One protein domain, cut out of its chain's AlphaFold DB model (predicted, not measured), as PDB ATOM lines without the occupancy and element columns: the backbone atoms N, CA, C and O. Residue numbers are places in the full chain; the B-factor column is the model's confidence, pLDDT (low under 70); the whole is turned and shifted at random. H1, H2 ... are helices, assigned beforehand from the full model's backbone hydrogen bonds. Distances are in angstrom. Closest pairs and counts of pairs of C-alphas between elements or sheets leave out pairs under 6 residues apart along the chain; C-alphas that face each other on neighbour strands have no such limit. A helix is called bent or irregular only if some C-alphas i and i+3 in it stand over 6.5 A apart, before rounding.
ATOM      1  N   THR A 210       7.860  91.938 156.474       83.56
ATOM      2  CA  THR A 210       9.030  92.245 155.639       83.56
ATOM      3  C   THR A 210       8.994  91.421 154.351       83.56
ATOM      4  O   THR A 210       9.235  91.944 153.261       83.56
ATOM      5  N   HIS A 211       8.623  90.144 154.439       87.19
ATOM      6  CA  HIS A 211       8.459  89.285 153.268       87.19
ATOM      7  C   HIS A 211       7.247  89.660 152.411       87.19
ATOM      8  O   HIS A 211       7.368  89.648 151.188       87.19
ATOM      9  N   ILE A 212       6.129  90.081 153.013       86.69
ATOM     10  CA  ILE A 212       4.972  90.600 152.266       86.69
ATOM     11  C   ILE A 212       5.352  91.854 151.474       86.69
ATOM     12  O   ILE A 212       5.144  91.892 150.264       86.69
ATOM     13  N   LYS A 213       5.976  92.851 152.117       86.06
ATOM     14  CA  LYS A 213       6.449  94.082 151.454       86.06
ATOM     15  C   LYS A 213       7.414  93.769 150.317       86.06
ATOM     16  O   LYS A 213       7.300  94.325 149.227       86.06
ATOM     17  N   SER A 214       8.348  92.853 150.563       90.94
ATOM     18  CA  SER A 214       9.270  92.379 149.536       90.94
ATOM     19  C   SER A 214       8.528  91.748 148.363       90.94
ATOM     20  O   SER A 214       8.856  92.023 147.216       90.94
ATOM     21  N   GLU A 215       7.527  90.911 148.603       92.19
ATOM     22  CA  GLU A 215       6.809  90.267 147.508       92.19
ATOM     23  C   GLU A 215       5.981  91.284 146.708       92.19
ATOM     24  O   GLU A 215       6.061  91.302 145.482       92.19
ATOM     25  N   VAL A 216       5.300  92.221 147.377       90.44
ATOM     26  CA  VAL A 216       4.589  93.338 146.724       90.44
ATOM     27  C   VAL A 216       5.537  94.194 145.879       90.44
ATOM     28  O   VAL A 216       5.240  94.489 144.717       90.44
ATOM     29  N   GLY A 217       6.704  94.551 146.425       91.62
ATOM     30  CA  GLY A 217       7.739  95.276 145.692       91.62
ATOM     31  C   GLY A 217       8.256  94.485 144.491       91.62
ATOM     32  O   GLY A 217       8.440  95.045 143.414       91.62
ATOM     33  N   ARG A 218       8.419  93.164 144.630       92.81
ATOM     34  CA  ARG A 218       8.858  92.275 143.547       92.81
ATOM     35  C   ARG A 218       7.853  92.210 142.400       92.81
ATOM     36  O   ARG A 218       8.274  92.259 141.250       92.81
ATOM     37  N   MET A 219       6.558  92.101 142.702       90.56
ATOM     38  CA  MET A 219       5.483  92.081 141.696       90.56
ATOM     39  C   MET A 219       5.422  93.393 140.900       90.56
ATOM     40  O   MET A 219       5.068  93.422 139.719       90.56
ATOM     41  N   ASN A 220       5.803  94.501 141.541       88.31
ATOM     42  CA  ASN A 220       5.716  95.825 140.941       88.31
ATOM     43  C   ASN A 220       6.995  96.292 140.247       88.31
ATOM     44  O   ASN A 220       6.894  97.106 139.326       88.31
ATOM     45  N   ARG A 221       8.156  95.751 140.621       91.38
ATOM     46  CA  ARG A 221       9.448  96.072 140.011       91.38
ATOM     47  C   ARG A 221       9.602  95.421 138.637       91.38
ATOM     48  O   ARG A 221       9.394  94.223 138.473       91.38
ATOM     49  N   ASP A 222      10.039  96.206 137.663       86.44
ATOM     50  CA  ASP A 222      10.242  95.804 136.266       86.44
ATOM     51  C   ASP A 222      11.714  95.543 135.899       86.44
ATOM     52  O   ASP A 222      12.014  95.058 134.810       86.44
ATOM     53  N   PHE A 223      12.645  95.810 136.815       88.31
ATOM     54  CA  PHE A 223      14.072  95.601 136.597       88.31
ATOM     55  C   PHE A 223      14.680  94.541 137.523       88.31
ATOM     56  O   PHE A 223      14.102  94.109 138.520       88.31
ATOM     57  N   SER A 224      15.902  94.129 137.200       90.62
ATOM     58  CA  SER A 224      16.809  93.437 138.121       90.62
ATOM     59  C   SER A 224      18.174  94.110 138.053       90.62
ATOM     60  O   SER A 224      18.473  94.798 137.072       90.62
ATOM     61  N   LEU A 225      18.994  93.941 139.085       92.56
ATOM     62  CA  LEU A 225      20.365  94.452 139.045       92.56
ATOM     63  C   LEU A 225      21.246  93.554 138.161       92.56
ATOM     64  O   LEU A 225      20.976  92.360 137.983       92.56
ATOM     65  N   LYS A 226      22.334  94.093 137.613       92.31
ATOM     66  CA  LYS A 226      23.363  93.282 136.941       92.31
ATOM     67  C   LYS A 226      24.118  92.418 137.961       92.31
ATOM     68  O   LYS A 226      24.359  91.238 137.694       92.31
ATOM     69  N   GLY A 227      24.395  92.954 139.149       90.06
ATOM     70  CA  GLY A 227      25.046  92.282 140.277       90.06
ATOM     71  C   GLY A 227      24.543  92.772 141.638       90.06
ATOM     72  O   GLY A 227      23.612  93.563 141.719       90.06
ATOM     73  N   SER A 228      25.122  92.254 142.722       95.50
ATOM     74  CA  SER A 228      24.816  92.740 144.073       95.50
ATOM     75  C   SER A 228      25.452  94.105 144.332       95.50
ATOM     76  O   SER A 228      26.531  94.386 143.806       95.50
ATOM     77  N   VAL A 229      24.809  94.920 145.165       95.44
ATOM     78  CA  VAL A 229      25.293  96.243 145.592       95.44
ATOM     79  C   VAL A 229      25.480  96.248 147.105       95.44
ATOM     80  O   VAL A 229      24.654  95.678 147.807       95.44
ATOM     81  N   GLY A 230      26.537  96.872 147.612       93.62
ATOM     82  CA  GLY A 230      26.840  96.956 149.040       93.62
ATOM     83  C   GLY A 230      28.183  96.320 149.394       93.62
ATOM     84  O   GLY A 230      29.024  96.045 148.527       93.62
ATOM     85  N   LYS A 231      28.394  96.052 150.683       86.00
ATOM     86  CA  LYS A 231      29.682  95.568 151.198       86.00
ATOM     87  C   LYS A 231      29.985  94.154 150.687       86.00
ATOM     88  O   LYS A 231      29.260  93.213 150.976       86.00
ATOM     89  N   GLY A 232      31.060  93.991 149.914       82.12
ATOM     90  CA  GLY A 232      31.378  92.717 149.239       82.12
ATOM     91  C   GLY A 232      30.517  92.433 147.995       82.12
ATOM     92  O   GLY A 232      30.682  91.404 147.334       82.12
ATOM     93  N   GLY A 233      29.628  93.359 147.616       86.94
ATOM     94  CA  GLY A 233      28.839  93.292 146.389       86.94
ATOM     95  C   GLY A 233      29.688  93.388 145.117       86.94
ATOM     96  O   GLY A 233      30.872  93.730 145.158       86.94
ATOM     97  N   LYS A 234      29.092  93.073 143.961       91.88
ATOM     98  CA  LYS A 234      29.741  93.285 142.650       91.88
ATOM     99  C   LYS A 234      29.841  94.768 142.287       91.88
ATOM    100  O   LYS A 234      30.736  95.131 141.536       91.88
ATOM    101  N   ASN A 235      28.947  95.595 142.834       93.25
ATOM    102  CA  ASN A 235      28.986  97.056 142.779       93.25
ATOM    103  C   ASN A 235      29.143  97.613 141.358       93.25
ATOM    104  O   ASN A 235      29.924  98.530 141.118       93.25
ATOM    105  N   PHE A 236      28.382  97.075 140.398       93.56
ATOM    106  CA  PHE A 236      28.302  97.694 139.077       93.56
ATOM    107  C   PHE A 236      27.771  99.117 139.219       93.56
ATOM    108  O   PHE A 236      26.738  99.324 139.848       93.56
ATOM    109  N   LEU A 237      28.447 100.082 138.597       91.62
ATOM    110  CA  LEU A 237      28.145 101.503 138.766       91.62
ATOM    111  C   LEU A 237      26.665 101.839 138.499       91.62
ATOM    112  O   LEU A 237      26.053 102.577 139.261       91.62
ATOM    113  N   GLU A 238      26.053 101.256 137.465       93.50
ATOM    114  CA  GLU A 238      24.619 101.439 137.186       93.50
ATOM    115  C   GLU A 238      23.709 100.906 138.303       93.50
ATOM    116  O   GLU A 238      22.685 101.515 138.611       93.50
ATOM    117  N   ASP A 239      24.068  99.776 138.911       96.56
ATOM    118  CA  ASP A 239      23.299  99.184 140.006       96.56
ATOM    119  C   ASP A 239      23.480  99.996 141.293       96.56
ATOM    120  O   ASP A 239      22.501 100.245 141.998       96.56
ATOM    121  N   VAL A 240      24.706 100.464 141.561       95.19
ATOM    122  CA  VAL A 240      25.032 101.375 142.669       95.19
ATOM    123  C   VAL A 240      24.202 102.648 142.550       95.19
ATOM    124  O   VAL A 240      23.519 103.001 143.505       95.19
ATOM    125  N   LYS A 241      24.141 103.269 141.363       95.50
ATOM    126  CA  LYS A 241      23.305 104.455 141.123       95.50
ATOM    127  C   LYS A 241      21.820 104.184 141.346       95.50
ATOM    128  O   LYS A 241      21.140 105.016 141.942       95.50
ATOM    129  N   LYS A 242      21.297 103.039 140.889       96.31
ATOM    130  CA  LYS A 242      19.883 102.668 141.101       96.31
ATOM    131  C   LYS A 242      19.561 102.512 142.585       96.31
ATOM    132  O   LYS A 242      18.598 103.102 143.068       96.31
ATOM    133  N   VAL A 243      20.374 101.744 143.310       97.19
ATOM    134  CA  VAL A 243      20.197 101.517 144.751       97.19
ATOM    135  C   VAL A 243      20.394 102.813 145.535       97.19
ATOM    136  O   VAL A 243      19.538 103.171 146.341       97.19
ATOM    137  N   GLY A 244      21.450 103.566 145.230       97.25
ATOM    138  CA  GLY A 244      21.712 104.887 145.789       97.25
ATOM    139  C   GLY A 244      20.552 105.854 145.558       97.25
ATOM    140  O   GLY A 244      20.150 106.539 146.488       97.25
ATOM    141  N   SER A 245      19.942 105.871 144.366       96.88
ATOM    142  CA  SER A 245      18.776 106.725 144.065       96.88
ATOM    143  C   SER A 245      17.599 106.442 144.990       96.88
ATOM    144  O   SER A 245      16.978 107.375 145.497       96.88
ATOM    145  N   MET A 246      17.308 105.163 145.236       97.50
ATOM    146  CA  MET A 246      16.242 104.771 146.157       97.50
ATOM    147  C   MET A 246      16.582 105.168 147.598       97.50
ATOM    148  O   MET A 246      15.734 105.718 148.294       97.50
ATOM    149  N   LEU A 247      17.832 104.983 148.030       97.19
ATOM    150  CA  LEU A 247      18.287 105.396 149.364       97.19
ATOM    151  C   LEU A 247      18.239 106.918 149.557       97.19
ATOM    152  O   LEU A 247      17.870 107.380 150.632       97.19
ATOM    153  N   VAL A 248      18.538 107.697 148.512       97.12
ATOM    154  CA  VAL A 248      18.395 109.160 148.517       97.12
ATOM    155  C   VAL A 248      16.932 109.563 148.683       97.12
ATOM    156  O   VAL A 248      16.634 110.420 149.513       97.12
ATOM    157  N   LYS A 249      16.008 108.934 147.943       96.19
ATOM    158  CA  LYS A 249      14.561 109.191 148.080       96.19
ATOM    159  C   LYS A 249      14.050 108.910 149.492       96.19
ATOM    160  O   LYS A 249      13.171 109.616 149.972       96.19
ATOM    161  N   LEU A 250      14.617 107.899 150.145       93.44
ATOM    162  CA  LEU A 250      14.271 107.503 151.509       93.44
ATOM    163  C   LEU A 250      15.035 108.281 152.593       93.44
ATOM    164  O   LEU A 250      14.784 108.074 153.773       93.44
ATOM    165  N   GLY A 251      15.957 109.172 152.217       94.88
ATOM    166  CA  GLY A 251      16.716 109.995 153.162       94.88
ATOM    167  C   GLY A 251      17.896 109.296 153.848       94.88
ATOM    168  O   GLY A 251      18.478 109.871 154.763       94.88
ATOM    169  N   TYR A 252      18.293 108.099 153.402       94.94
ATOM    170  CA  TYR A 252      19.454 107.367 153.940       94.94
ATOM    171  C   TYR A 252      20.791 107.784 153.314       94.94
ATOM    172  O   TYR A 252      21.846 107.391 153.805       94.94
ATOM    173  N   LEU A 253      20.765 108.546 152.218       97.31
ATOM    174  CA  LEU A 253      21.951 108.939 151.457       97.31
ATOM    175  C   LEU A 253      21.766 110.342 150.869       97.31
ATOM    176  O   LEU A 253      20.653 110.714 150.487       97.31
ATOM    177  N   LYS A 254      22.834 111.138 150.743       96.56
ATOM    178  CA  LYS A 254      22.743 112.429 150.041       96.56
ATOM    179  C   LYS A 254      22.838 112.229 148.533       96.56
ATOM    180  O   LYS A 254      23.560 111.367 148.043       96.56
ATOM    181  N   LYS A 255      22.177 113.100 147.764       95.25
ATOM    182  CA  LYS A 255      22.191 113.042 146.288       95.25
ATOM    183  C   LYS A 255      23.607 113.077 145.689       95.25
ATOM    184  O   LYS A 255      23.838 112.476 144.648       95.25
ATOM    185  N   THR A 256      24.546 113.759 146.344       95.12
ATOM    186  CA  THR A 256      25.954 113.858 145.926       95.12
ATOM    187  C   THR A 256      26.765 112.582 146.170       95.12
ATOM    188  O   THR A 256      27.860 112.465 145.640       95.12
ATOM    189  N   GLU A 257      26.248 111.637 146.956       95.75
ATOM    190  CA  GLU A 257      26.948 110.419 147.396       95.75
ATOM    191  C   GLU A 257      26.450 109.166 146.644       95.75
ATOM    192  O   GLU A 257      26.838 108.046 146.947       95.75
ATOM    193  N   ILE A 258      25.583 109.342 145.643       93.12
ATOM    194  CA  ILE A 258      24.843 108.269 144.956       93.12
ATOM    195  C   ILE A 258      25.718 107.286 144.164       93.12
ATOM    196  O   ILE A 258      25.290 106.173 143.861       93.12
ATOM    197  N   GLU A 259      26.923 107.714 143.795       89.94
ATOM    198  CA  GLU A 259      27.900 106.916 143.044       89.94
ATOM    199  C   GLU A 259      29.038 106.412 143.936       89.94
ATOM    200  O   GLU A 259      29.831 105.576 143.505       89.94
ATOM    201  N   ASP A 260      29.115 106.907 145.174       94.00
ATOM    202  CA  ASP A 260      30.125 106.504 146.141       94.00
ATOM    203  C   ASP A 260      29.719 105.153 146.735       94.00
ATOM    204  O   ASP A 260      28.769 105.036 147.510       94.00
ATOM    205  N   VAL A 261      30.437 104.109 146.329       94.00
ATOM    206  CA  VAL A 261      30.148 102.725 146.716       94.00
ATOM    207  C   VAL A 261      30.212 102.535 148.229       94.00
ATOM    208  O   VAL A 261      29.403 101.775 148.767       94.00
ATOM    209  N   ASP A 262      31.128 103.212 148.919       94.38
ATOM    210  CA  ASP A 262      31.289 103.066 150.364       94.38
ATOM    211  C   ASP A 262      30.131 103.754 151.090       94.38
ATOM    212  O   ASP A 262      29.500 103.141 151.953       94.38
ATOM    213  N   LYS A 263      29.754 104.966 150.660       97.19
ATOM    214  CA  LYS A 263      28.589 105.681 151.211       97.19
ATOM    215  C   LYS A 263      27.278 104.956 150.938       97.19
ATOM    216  O   LYS A 263      26.451 104.817 151.836       97.19
ATOM    217  N   VAL A 264      27.103 104.433 149.724       96.19
ATOM    218  CA  VAL A 264      25.950 103.593 149.377       96.19
ATOM    219  C   VAL A 264      25.938 102.328 150.237       96.19
ATOM    220  O   VAL A 264      24.880 101.947 150.725       96.19
ATOM    221  N   SER A 265      27.089 101.696 150.486       95.62
ATOM    222  CA  SER A 265      27.178 100.502 151.341       95.62
ATOM    223  C   SER A 265      26.828 100.797 152.805       95.62
ATOM    224  O   SER A 265      26.086 100.030 153.419       95.62
ATOM    225  N   GLU A 266      27.307 101.915 153.360       95.31
ATOM    226  CA  GLU A 266      26.943 102.393 154.704       95.31
ATOM    227  C   GLU A 266      25.436 102.684 154.811       95.31
ATOM    228  O   GLU A 266      24.778 102.277 155.775       95.31
ATOM    229  N   ALA A 267      24.870 103.334 153.790       96.75
ATOM    230  CA  ALA A 267      23.444 103.632 153.716       96.75
ATOM    231  C   ALA A 267      22.586 102.364 153.582       96.75
ATOM    232  O   ALA A 267      21.534 102.285 154.212       96.75
ATOM    233  N   ILE A 268      23.036 101.351 152.828       96.56
ATOM    234  CA  ILE A 268      22.368 100.038 152.748       96.56
ATOM    235  C   ILE A 268      22.305  99.390 154.127       96.56
ATOM    236  O   ILE A 268      21.229  98.959 154.532       96.56
ATOM    237  N   GLN A 269      23.428  99.333 154.848       94.06
ATOM    238  CA  GLN A 269      23.461  98.734 156.184       94.06
ATOM    239  C   GLN A 269      22.506  99.470 157.132       94.06
ATOM    240  O   GLN A 269      21.684  98.843 157.793       94.06
ATOM    241  N   THR A 270      22.552 100.806 157.126       93.19
ATOM    242  CA  THR A 270      21.670 101.647 157.950       93.19
ATOM    243  C   THR A 270      20.196 101.415 157.613       93.19
ATOM    244  O   THR A 270      19.371 101.250 158.512       93.19
ATOM    245  N   PHE A 271      19.858 101.357 156.323       93.19
ATOM    246  CA  PHE A 271      18.513 101.039 155.850       93.19
ATOM    247  C   PHE A 271      18.064  99.659 156.337       93.19
ATOM    248  O   PHE A 271      16.974  99.527 156.883       93.19
ATOM    249  N   GLN A 272      18.900  98.632 156.190       91.31
ATOM    250  CA  GLN A 272      18.569  97.278 156.630       91.31
ATOM    251  C   GLN A 272      18.345  97.196 158.145       91.31
ATOM    252  O   GLN A 272      17.357  96.608 158.588       91.31
ATOM    253  N   ASP A 273      19.218  97.831 158.926       85.56
ATOM    254  CA  ASP A 273      19.133  97.850 160.388       85.56
ATOM    255  C   ASP A 273      17.933  98.659 160.906       85.56
ATOM    256  O   ASP A 273      17.474  98.420 162.021       85.56
ATOM    257  N   THR A 274      17.407  99.591 160.102       82.62
ATOM    258  CA  THR A 274      16.266 100.444 160.475       82.62
ATOM    259  C   THR A 274      14.927  99.881 159.990       82.62
ATOM    260  O   THR A 274      13.967  99.835 160.754       82.62
ATOM    261  N   GLU A 275      14.856  99.443 158.731       82.31
ATOM    262  CA  GLU A 275      13.599  99.115 158.039       82.31
ATOM    263  C   GLU A 275      13.325  97.612 157.942       82.31
ATOM    264  O   GLU A 275      12.169  97.193 157.832       82.31
ATOM    265  N   LEU A 276      14.375  96.780 157.926       82.75
ATOM    266  CA  LEU A 276      14.238  95.323 157.776       82.75
ATOM    267  C   LEU A 276      14.392  94.577 159.102       82.75
ATOM    268  O   LEU A 276      13.968  93.421 159.218       82.75
ATOM    269  N   ALA A 277      14.990  95.238 160.093       68.56
ATOM    270  CA  ALA A 277      15.077  94.748 161.451       68.56
ATOM    271  C   ALA A 277      13.725  94.885 162.187       68.56
ATOM    272  O   ALA A 277      12.884  95.711 161.834       68.56
ATOM    273  N   PRO A 278      13.489  94.075 163.231       65.94
ATOM    274  CA  PRO A 278      12.288  94.179 164.052       65.94
ATOM    275  C   PRO A 278      12.152  95.568 164.691       65.94
ATOM    276  O   PRO A 278      13.135  96.098 165.205       65.94
ATOM    277  N   VAL A 279      10.918  96.082 164.764       62.25
ATOM    278  CA  VAL A 279      10.573  97.442 165.239       62.25
ATOM    279  C   VAL A 279      11.296  97.848 166.528       62.25
ATOM    280  O   VAL A 279      11.758  98.977 166.647       62.25
ATOM    281  N   THR A 280      11.408  96.934 167.499       72.00
ATOM    282  CA  THR A 280      12.271  97.108 168.675       72.00
ATOM    283  C   THR A 280      12.840  95.768 169.144       72.00
ATOM    284  O   THR A 280      12.242  94.704 168.943       72.00
ATOM    285  N   ALA A 281      13.973  95.810 169.853       72.94
ATOM    286  CA  ALA A 281      14.555  94.626 170.487       72.94
ATOM    287  C   ALA A 281      13.598  93.969 171.503       72.94
ATOM    288  O   ALA A 281      13.562  92.745 171.626       72.94
ATOM    289  N   GLU A 282      12.801  94.766 172.220       74.81
ATOM    290  CA  GLU A 282      11.794  94.277 173.171       74.81
ATOM    291  C   GLU A 282      10.635  93.571 172.470       74.81
ATOM    292  O   GLU A 282      10.216  92.489 172.888       74.81
ATOM    293  N   TRP A 283      10.148  94.145 171.367       75.25
ATOM    294  CA  TRP A 283       9.114  93.531 170.544       75.25
ATOM    295  C   TRP A 283       9.584  92.192 169.978       75.25
ATOM    296  O   TRP A 283       8.873  91.190 170.083       75.25
ATOM    297  N   TYR A 284      10.813  92.154 169.456       79.44
ATOM    298  CA  TYR A 284      11.418  90.932 168.941       79.44
ATOM    299  C   TYR A 284      11.534  89.865 170.030       79.44
ATOM    300  O   TYR A 284      11.068  88.746 169.843       79.44
ATOM    301  N   LYS A 285      12.048  90.224 171.216       80.19
ATOM    302  CA  LYS A 285      12.114  89.309 172.368       80.19
ATOM    303  C   LYS A 285      10.740  88.753 172.740       80.19
ATOM    304  O   LYS A 285      10.609  87.554 172.965       80.19
ATOM    305  N   LYS A 286       9.701  89.596 172.765       80.12
ATOM    306  CA  LYS A 286       8.328  89.155 173.049       80.12
ATOM    307  C   LYS A 286       7.811  88.172 171.992       80.12
ATOM    308  O   LYS A 286       7.102  87.234 172.341       80.12
ATOM    309  N   ARG A 287       8.173  88.359 170.719       76.38
ATOM    310  CA  ARG A 287       7.806  87.452 169.617       76.38
ATOM    311  C   ARG A 287       8.509  86.111 169.700       76.38
ATOM    312  O   ARG A 287       7.843  85.084 169.625       76.38
ATOM    313  N   ILE A 288       9.819  86.135 169.916       82.56
ATOM    314  CA  ILE A 288      10.612  84.927 170.134       82.56
ATOM    315  C   ILE A 288      10.045  84.131 171.312       82.56
ATOM    316  O   ILE A 288       9.782  82.942 171.160       82.56
ATOM    317  N   LYS A 289       9.701  84.804 172.416       81.81
ATOM    318  CA  LYS A 289       9.082  84.161 173.578       81.81
ATOM    319  C   LYS A 289       7.756  83.463 173.254       81.81
ATOM    320  O   LYS A 289       7.502  82.387 173.772       81.81
ATOM    321  N   ILE A 290       6.920  84.029 172.381       75.00
ATOM    322  CA  ILE A 290       5.666  83.379 171.952       75.00
ATOM    323  C   ILE A 290       5.950  82.073 171.200       75.00
ATOM    324  O   ILE A 290       5.246  81.088 171.407       75.00
ATOM    325  N   ILE A 291       6.973  82.060 170.341       76.38
ATOM    326  CA  ILE A 291       7.391  80.859 169.606       76.38
ATOM    327  C   ILE A 291       7.949  79.819 170.582       76.38
ATOM    328  O   ILE A 291       7.566  78.655 170.520       76.38
ATOM    329  N   GLU A 292       8.797  80.244 171.519       80.00
ATOM    330  CA  GLU A 292       9.345  79.392 172.580       80.00
ATOM    331  C   GLU A 292       8.244  78.790 173.467       80.00
ATOM    332  O   GLU A 292       8.258  77.592 173.746       80.00
ATOM    333  N   ASP A 293       7.264  79.601 173.876       77.19
ATOM    334  CA  ASP A 293       6.146  79.181 174.720       77.19
ATOM    335  C   ASP A 293       5.204  78.214 173.984       77.19
ATOM    336  O   ASP A 293       4.828  77.188 174.554       77.19
ATOM    337  N   ALA A 294       4.872  78.487 172.714       67.19
ATOM    338  CA  ALA A 294       4.104  77.570 171.860       67.19
ATOM    339  C   ALA A 294       4.855  76.252 171.600       67.19
ATOM    340  O   ALA A 294       4.252  75.206 171.366       67.19
ATOM    341  N   GLY A 295       6.180  76.314 171.669       66.50
ATOM    342  CA  GLY A 295       7.105  75.225 171.441       66.50
ATOM    343  C   GLY A 295       7.333  74.258 172.594       66.50
ATOM    344  O   GLY A 295       7.992  73.236 172.403       66.50
ATOM    345  N   LYS A 296       6.799  74.544 173.787       70.94
ATOM    346  CA  LYS A 296       7.017  73.723 174.993       70.94
ATOM    347  C   LYS A 296       6.558  72.270 174.836       70.94
ATOM    348  O   LYS A 296       7.158  71.384 175.436       70.94
ATOM    349  N   SER A 297       5.545  72.013 174.011       59.50
ATOM    350  CA  SER A 297       5.090  70.659 173.667       59.50
ATOM    351  C   SER A 297       5.925  69.993 172.562       59.50
ATOM    352  O   SER A 297       5.952  68.765 172.491       59.50
ATOM    353  N   HIS A 298       6.644  70.767 171.735       61.75
ATOM    354  CA  HIS A 298       7.468  70.292 170.610       61.75
ATOM    355  C   HIS A 298       8.818  71.050 170.507       61.75
ATOM    356  O   HIS A 298       9.018  71.884 169.613       61.75
ATOM    357  N   PRO A 299       9.793  70.758 171.395       69.94
ATOM    358  CA  PRO A 299      11.024  71.549 171.527       69.94
ATOM    359  C   PRO A 299      11.933  71.544 170.286       69.94
ATOM    360  O   PRO A 299      12.592  72.540 169.986       69.94
ATOM    361  N   SER A 300      11.963  70.443 169.530       62.47
ATOM    362  CA  SER A 300      12.811  70.284 168.338       62.47
ATOM    363  C   SER A 300      12.355  71.149 167.155       62.47
ATOM    364  O   SER A 300      13.179  71.817 166.529       62.47
ATOM    365  N   ALA A 301      11.047  71.202 166.881       59.62
ATOM    366  CA  ALA A 301      10.462  72.056 165.838       59.62
ATOM    367  C   ALA A 301      10.654  73.552 166.146       59.62
ATOM    368  O   ALA A 301      10.911  74.369 165.258       59.62
ATOM    369  N   THR A 302      10.599  73.888 167.432       74.81
ATOM    370  CA  THR A 302      10.793  75.245 167.953       74.81
ATOM    371  C   THR A 302      12.226  75.711 167.771       74.81
ATOM    372  O   THR A 302      12.454  76.793 167.236       74.81
ATOM    373  N   LYS A 303      13.204  74.865 168.122       76.69
ATOM    374  CA  LYS A 303      14.625  75.162 167.917       76.69
ATOM    375  C   LYS A 303      14.935  75.460 166.448       76.69
ATOM    376  O   LYS A 303      15.556  76.479 166.163       76.69
ATOM    377  N   LYS A 304      14.441  74.626 165.525       77.62
ATOM    378  CA  LYS A 304      14.613  74.848 164.081       77.62
ATOM    379  C   LYS A 304      13.980  76.164 163.622       77.62
ATOM    380  O   LYS A 304      14.612  76.929 162.907       77.62
ATOM    381  N   SER A 305      12.765  76.460 164.083       75.38
ATOM    382  CA  SER A 305      12.074  77.710 163.736       75.38
ATOM    383  C   SER A 305      12.846  78.950 164.203       75.38
ATOM    384  O   SER A 305      12.910  79.942 163.484       75.38
ATOM    385  N   LEU A 306      13.459  78.899 165.389       80.88
ATOM    386  CA  LEU A 306      14.291  79.986 165.913       80.88
ATOM    387  C   LEU A 306      15.607  80.143 165.139       80.88
ATOM    388  O   LEU A 306      16.029  81.269 164.879       80.88
ATOM    389  N   GLU A 307      16.234  79.034 164.739       83.38
ATOM    390  CA  GLU A 307      17.413  79.049 163.864       83.38
ATOM    391  C   GLU A 307      17.084  79.663 162.496       83.38
ATOM    392  O   GLU A 307      17.812  80.542 162.035       83.38
ATOM    393  N   ASP A 308      15.957  79.278 161.887       81.62
ATOM    394  CA  ASP A 308      15.489  79.822 160.608       81.62
ATOM    395  C   ASP A 308      15.218  81.334 160.697       81.62
ATOM    396  O   ASP A 308      15.608  82.087 159.802       81.62
ATOM    397  N   ILE A 309      14.609  81.804 161.793       84.31
ATOM    398  CA  ILE A 309      14.385  83.238 162.045       84.31
ATOM    399  C   ILE A 309      15.717  83.985 162.177       84.31
ATOM    400  O   ILE A 309      15.882  85.058 161.602       84.31
ATOM    401  N   GLU A 310      16.698  83.423 162.883       83.88
ATOM    402  CA  GLU A 310      18.011  84.059 163.030       83.88
ATOM    403  C   GLU A 310      18.802  84.079 161.710       83.88
ATOM    404  O   GLU A 310      19.522  85.043 161.432       83.88
ATOM    405  N   ILE A 311      18.657  83.049 160.869       84.94
ATOM    406  CA  ILE A 311      19.205  83.029 159.504       84.94
ATOM    407  C   ILE A 311      18.550  84.125 158.658       84.94
ATOM    408  O   ILE A 311      19.261  84.883 157.995       84.94
ATOM    409  N   GLN A 312      17.219  84.249 158.710       86.19
ATOM    410  CA  GLN A 312      16.480  85.308 158.016       86.19
ATOM    411  C   GLN A 312      16.948  86.689 158.471       86.19
ATOM    412  O   GLN A 312      17.294  87.514 157.630       86.19
ATOM    413  N   ARG A 313      17.048  86.919 159.785       84.56
ATOM    414  CA  ARG A 313      17.528  88.183 160.355       84.56
ATOM    415  C   ARG A 313      18.902  88.556 159.811       84.56
ATOM    416  O   ARG A 313      19.078  89.664 159.321       84.56
ATOM    417  N   LYS A 314      19.856  87.619 159.833       85.19
ATOM    418  CA  LYS A 314      21.212  87.845 159.307       85.19
ATOM    419  C   LYS A 314      21.224  88.143 157.813       85.19
ATOM    420  O   LYS A 314      21.985  89.002 157.396       85.19
ATOM    421  N   GLY A 315      20.403  87.446 157.026       85.12
ATOM    422  CA  GLY A 315      20.289  87.692 155.586       85.12
ATOM    423  C   GLY A 315      19.586  89.007 155.235       85.12
ATOM    424  O   GLY A 315      19.762  89.512 154.134       85.12
ATOM    425  N   LEU A 316      18.789  89.566 156.149       85.69
ATOM    426  CA  LEU A 316      18.149  90.871 155.974       85.69
ATOM    427  C   LEU A 316      19.073  92.039 156.341       85.69
ATOM    428  O   LEU A 316      18.856  93.130 155.823       85.69
ATOM    429  N   THR A 317      20.079  91.823 157.194       87.06
ATOM    430  CA  THR A 317      20.990  92.857 157.727       87.06
ATOM    431  C   THR A 317      22.457  92.611 157.357       87.06
ATOM    432  O   THR A 317      23.359  92.854 158.159       87.06
ATOM    433  N   ASP A 318      22.707  92.055 156.173       87.75
ATOM    434  CA  ASP A 318      24.032  91.623 155.706       87.75
ATOM    435  C   ASP A 318      24.874  92.729 155.043       87.75
ATOM    436  O   ASP A 318      26.023  92.489 154.664       87.75
ATOM    437  N   GLY A 319      24.326  93.934 154.895       92.62
ATOM    438  CA  GLY A 319      24.945  95.061 154.203       92.62
ATOM    439  C   GLY A 319      24.903  94.942 152.679       92.62
ATOM    440  O   GLY A 319      25.638  95.666 151.998       92.62
ATOM    441  N   VAL A 320      24.098  94.021 152.126       93.31
ATOM    442  CA  VAL A 320      24.080  93.698 150.694       93.31
ATOM    443  C   VAL A 320      22.666  93.715 150.108       93.31
ATOM    444  O   VAL A 320      21.714  93.095 150.573       93.31
ATOM    445  N   VAL A 321      22.538  94.383 148.967       94.62
ATOM    446  CA  VAL A 321      21.371  94.338 148.092       94.62
ATOM    447  C   VAL A 321      21.617  93.307 146.995       94.62
ATOM    448  O   VAL A 321      22.371  93.528 146.046       94.62
ATOM    449  N   GLY A 322      20.975  92.145 147.117       92.94
ATOM    450  CA  GLY A 322      21.035  91.089 146.106       92.94
ATOM    451  C   GLY A 322      20.286  91.440 144.812       92.94
ATOM    452  O   GLY A 322      19.299  92.172 144.825       92.94
ATOM    453  N   LYS A 323      20.692  90.826 143.690       91.50
ATOM    454  CA  LYS A 323      20.157  91.087 142.336       91.50
ATOM    455  C   LYS A 323      18.629  91.047 142.212       91.50
ATOM    456  O   LYS A 323      18.050  91.825 141.460       91.50
ATOM    457  N   ASN A 324      18.005  90.110 142.922       85.94
ATOM    458  CA  ASN A 324      16.554  89.952 143.047       85.94
ATOM    459  C   ASN A 324      16.151  89.776 144.524       85.94
ATOM    460  O   ASN A 324      15.144  89.135 144.817       85.94
ATOM    461  N   GLY A 325      16.997  90.255 145.441       88.25
ATOM    462  CA  GLY A 325      16.889  89.968 146.868       88.25
ATOM    463  C   GLY A 325      15.808  90.784 147.571       88.25
ATOM    464  O   GLY A 325      15.306  91.776 147.040       88.25
ATOM    465  N   THR A 326      15.500  90.379 148.801       91.00
ATOM    466  CA  THR A 326      14.494  90.998 149.671       91.00
ATOM    467  C   THR A 326      14.732  92.498 149.856       91.00
ATOM    468  O   THR A 326      13.823  93.288 149.617       91.00
ATOM    469  N   THR A 327      15.969  92.908 150.162       93.25
ATOM    470  CA  THR A 327      16.344  94.323 150.338       93.25
ATOM    471  C   THR A 327      16.017  95.166 149.107       93.25
ATOM    472  O   THR A 327      15.455  96.248 149.235       93.25
ATOM    473  N   LEU A 328      16.296  94.657 147.901       95.62
ATOM    474  CA  LEU A 328      16.012  95.381 146.660       95.62
ATOM    475  C   LEU A 328      14.511  95.574 146.447       95.62
ATOM    476  O   LEU A 328      14.076  96.633 146.003       95.62
ATOM    477  N   ASN A 329      13.721  94.535 146.723       94.50
ATOM    478  CA  ASN A 329      12.276  94.621 146.568       94.50
ATOM    479  C   ASN A 329      11.668  95.628 147.556       94.50
ATOM    480  O   ASN A 329      10.761  96.369 147.189       94.50
ATOM    481  N   ILE A 330      12.171  95.669 148.793       91.81
ATOM    482  CA  ILE A 330      11.655  96.579 149.823       91.81
ATOM    483  C   ILE A 330      12.096  98.015 149.557       91.81
ATOM    484  O   ILE A 330      11.273  98.916 149.679       91.81
ATOM    485  N   LEU A 331      13.340  98.233 149.114       93.62
ATOM    486  CA  LEU A 331      13.782  99.544 148.633       93.62
ATOM    487  C   LEU A 331      12.858 100.062 147.532       93.62
ATOM    488  O   LEU A 331      12.407 101.196 147.608       93.62
ATOM    489  N   TYR A 332      12.518  99.217 146.556       94.38
ATOM    490  CA  TYR A 332      11.580  99.590 145.501       94.38
ATOM    491  C   TYR A 332      10.186  99.914 146.058       94.38
ATOM    492  O   TYR A 332       9.606 100.944 145.726       94.38
ATOM    493  N   PHE A 333       9.656  99.070 146.947       90.94
ATOM    494  CA  PHE A 333       8.356  99.297 147.579       90.94
ATOM    495  C   PHE A 333       8.302 100.630 148.345       90.94
ATOM    496  O   PHE A 333       7.354 101.396 148.195       90.94
ATOM    497  N   LEU A 334       9.322 100.943 149.141       90.06
ATOM    498  CA  LEU A 334       9.346 102.172 149.929       90.06
ATOM    499  C   LEU A 334       9.648 103.402 149.059       90.06
ATOM    500  O   LEU A 334       8.942 104.401 149.158       90.06
ATOM    501  N   ALA A 335      10.661 103.334 148.192       91.94
ATOM    502  CA  ALA A 335      11.165 104.493 147.456       91.94
ATOM    503  C   ALA A 335      10.375 104.812 146.180       91.94
ATOM    504  O   ALA A 335      10.194 105.982 145.852       91.94
ATOM    505  N   GLU A 336       9.932 103.790 145.442       90.62
ATOM    506  CA  GLU A 336       9.257 103.965 144.148       90.62
ATOM    507  C   GLU A 336       7.735 103.870 144.271       90.62
ATOM    508  O   GLU A 336       7.020 104.575 143.565       90.62
ATOM    509  N   MET A 337       7.222 103.050 145.196       87.75
ATOM    510  CA  MET A 337       5.775 102.935 145.449       87.75
ATOM    511  C   MET A 337       5.300 103.783 146.644       87.75
ATOM    512  O   MET A 337       4.124 103.743 147.018       87.75
ATOM    513  N   GLY A 338       6.207 104.531 147.283       87.06
ATOM    514  CA  GLY A 338       5.900 105.376 148.440       87.06
ATOM    515  C   GLY A 338       5.437 104.596 149.674       87.06
ATOM    516  O   GLY A 338       4.707 105.135 150.502       87.06
ATOM    517  N   GLY A 339       5.781 103.307 149.773       84.31
ATOM    518  CA  GLY A 339       5.335 102.435 150.861       84.31
ATOM    519  C   GLY A 339       3.836 102.125 150.837       84.31
ATOM    520  O   GLY A 339       3.264 101.755 151.865       84.31
ATOM    521  N   THR A 340       3.182 102.283 149.683       84.38
ATOM    522  CA  THR A 340       1.747 102.033 149.511       84.38
ATOM    523  C   THR A 340       1.476 101.157 148.296       84.38
ATOM    524  O   THR A 340       2.238 101.153 147.333       84.38
ATOM    525  N   ILE A 341       0.384 100.397 148.338       83.50
ATOM    526  CA  ILE A 341      -0.160  99.720 147.164       83.50
ATOM    527  C   ILE A 341      -0.952 100.756 146.362       83.50
ATOM    528  O   ILE A 341      -1.870 101.376 146.923       83.50
ATOM    529  N   PRO A 342      -0.602 100.962 145.079       75.69
ATOM    530  CA  PRO A 342      -1.347 101.839 144.190       75.69
ATOM    531  C   PRO A 342      -2.812 101.420 144.089       75.69
ATOM    532  O   PRO A 342      -3.124 100.230 144.079       75.69
ATOM    533  N   ASP A 343      -3.715 102.392 143.968       79.62
ATOM    534  CA  ASP A 343      -5.117 102.078 143.716       79.62
ATOM    535  C   ASP A 343      -5.268 101.390 142.350       79.62
ATOM    536  O   ASP A 343      -4.698 101.818 141.340       79.62
ATOM    537  N   LEU A 344      -6.026 100.292 142.338       82.81
ATOM    538  CA  LEU A 344      -6.176  99.414 141.179       82.81
ATOM    539  C   LEU A 344      -6.702 100.168 139.948       82.81
ATOM    540  O   LEU A 344      -6.345  99.834 138.817       82.81
ATOM    541  N   MET A 345      -7.529 101.195 140.163       76.75
ATOM    542  CA  MET A 345      -8.161 101.957 139.088       76.75
ATOM    543  C   MET A 345      -7.322 103.148 138.623       76.75
ATOM    544  O   MET A 345      -7.474 103.561 137.476       76.75
ATOM    545  N   SER A 346      -6.427 103.677 139.466       68.50
ATOM    546  CA  SER A 346      -5.612 104.860 139.149       68.50
ATOM    547  C   SER A 346      -4.213 104.538 138.615       68.50
ATOM    548  O   SER A 346      -3.515 105.430 138.133       68.50
ATOM    549  N   ASN A 347      -3.750 103.294 138.736       62.91
ATOM    550  CA  ASN A 347      -2.388 102.930 138.357       62.91
ATOM    551  C   ASN A 347      -2.236 102.801 136.831       62.91
ATOM    552  O   ASN A 347      -2.829 101.917 136.207       62.91
ATOM    553  N   GLN A 348      -1.366 103.625 136.234       56.78
ATOM    554  CA  GLN A 348      -1.071 103.597 134.796       56.78
ATOM    555  C   GLN A 348      -0.539 102.238 134.303       56.78
ATOM    556  O   GLN A 348      -0.766 101.848 133.155       56.78
ATOM    557  N   LYS A 349       0.126 101.472 135.180       61.72
ATOM    558  CA  LYS A 349       0.583 100.107 134.879       61.72
ATOM    559  C   LYS A 349      -0.591  99.149 134.628       61.72
ATOM    560  O   LYS A 349      -0.454  98.214 133.845       61.72
ATOM    561  N   TYR A 350      -1.740  99.401 135.260       56.16
ATOM    562  CA  TYR A 350      -2.964  98.613 135.108       56.16
ATOM    563  C   TYR A 350      -3.942  99.215 134.089       56.16
ATOM    564  O   TYR A 350      -4.768  98.490 133.544       56.16
ATOM    565  N   SER A 351      -3.836 100.510 133.766       43.03
ATOM    566  CA  SER A 351      -4.698 101.165 132.767       43.03
ATOM    567  C   SER A 351      -4.360 100.798 131.317       43.03
ATOM    568  O   SER A 351      -5.226 100.889 130.454       43.03
ATOM    569  N   ASN A 352      -3.124 100.369 131.041       44.19
ATOM    570  CA  ASN A 352      -2.692  99.925 129.705       44.19
ATOM    571  C   ASN A 352      -3.018  98.449 129.416       44.19
ATOM    572  O   ASN A 352      -2.744  97.949 128.325       44.19
ATOM    573  N   LEU A 353      -3.613  97.746 130.382       43.38
ATOM    574  CA  LEU A 353      -4.069  96.374 130.226       43.38
ATOM    575  C   LEU A 353      -5.474  96.399 129.611       43.38
ATOM    576  O   LEU A 353      -6.481  96.541 130.302       43.38
ATOM    577  N   LYS A 354      -5.548  96.328 128.280       31.30
ATOM    578  CA  LYS A 354      -6.827  96.269 127.558       31.30
ATOM    579  C   LYS A 354      -7.586  94.992 127.975       31.30
ATOM    580  O   LYS A 354      -6.950  93.941 128.078       31.30
TER     581      LYS A 354
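Overview. This is residues 210 to 354 of the 990 residues of a protein of bacterium 336/3 (UniProt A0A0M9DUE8). A small head of crossed helices, H1, H2, H3 and H6, has H6 in its middle; a long helical hairpin, H4 and H5, forms an arm on it, and a loose tail ends with the short H7. The printed part has 145 residues with seven named helices, H1 to H7 in order, and no named strand: all helix. It is only just compact, close to loose, with a radius of gyration of the C-alphas of 17.6 A and spans of 51 by 43 by 25 A.

Along the chain. H1, residues 210 to 220, begins at C-alpha 210 (9.030, 92.245, 155.639). H2 is residues 237 to 249, 18.2 A long, and H3 residues 261 to 276, 20.7 A. H4, residues 281 to 297, measures 26.0 A and is irregular: C-alphas 294 and 297 are 7.2 A apart. H5, residues 299 to 316, measures 25.8 A. H6 is residues 326 to 335; H7, residues 348 to 351, ends at C-alpha 351 (-4.698, 101.165, 132.767).

Arrangement. H6 touches H1, closest at the C-alphas of Gly 217 and Phe 333, 4.5 A. H6 touches H2 at a steep tilt of 50 degrees, closest at C-alphas 246 and 335, 5.2 A. H2 touches H3, closest at C-alphas 244 and 264, 5.7 A. Residues 288 to 295 of H4 touch residues 301 to 306 of H5, closest at C-alphas 295 and 302, 5.1 A; this hairpin has a shallow tilt of 26 degrees, opposite ways. H3 and H5 are close but not clearly touching, with C-alphas 276 and 316 6.2 A apart. H7 touches no helix. Every O i to N i+4 pair is within hydrogen-bond range in H1, H2, H3, H5 and H6, and 12 of 13 in H4; H7 is too short for such a pair.

Size, cuts and confidence. The C-alphas farthest apart, of Thr 256 and Ser 297, are 55.4 A apart. The printed part has no cut. The links H1 to H2, H2 to H3 and H6 to H7 are long. Mean pLDDT of the printed part is 84.6; residues 277 to 279, 294 to 295, 297 to 301 and 346 to 354 are under 70.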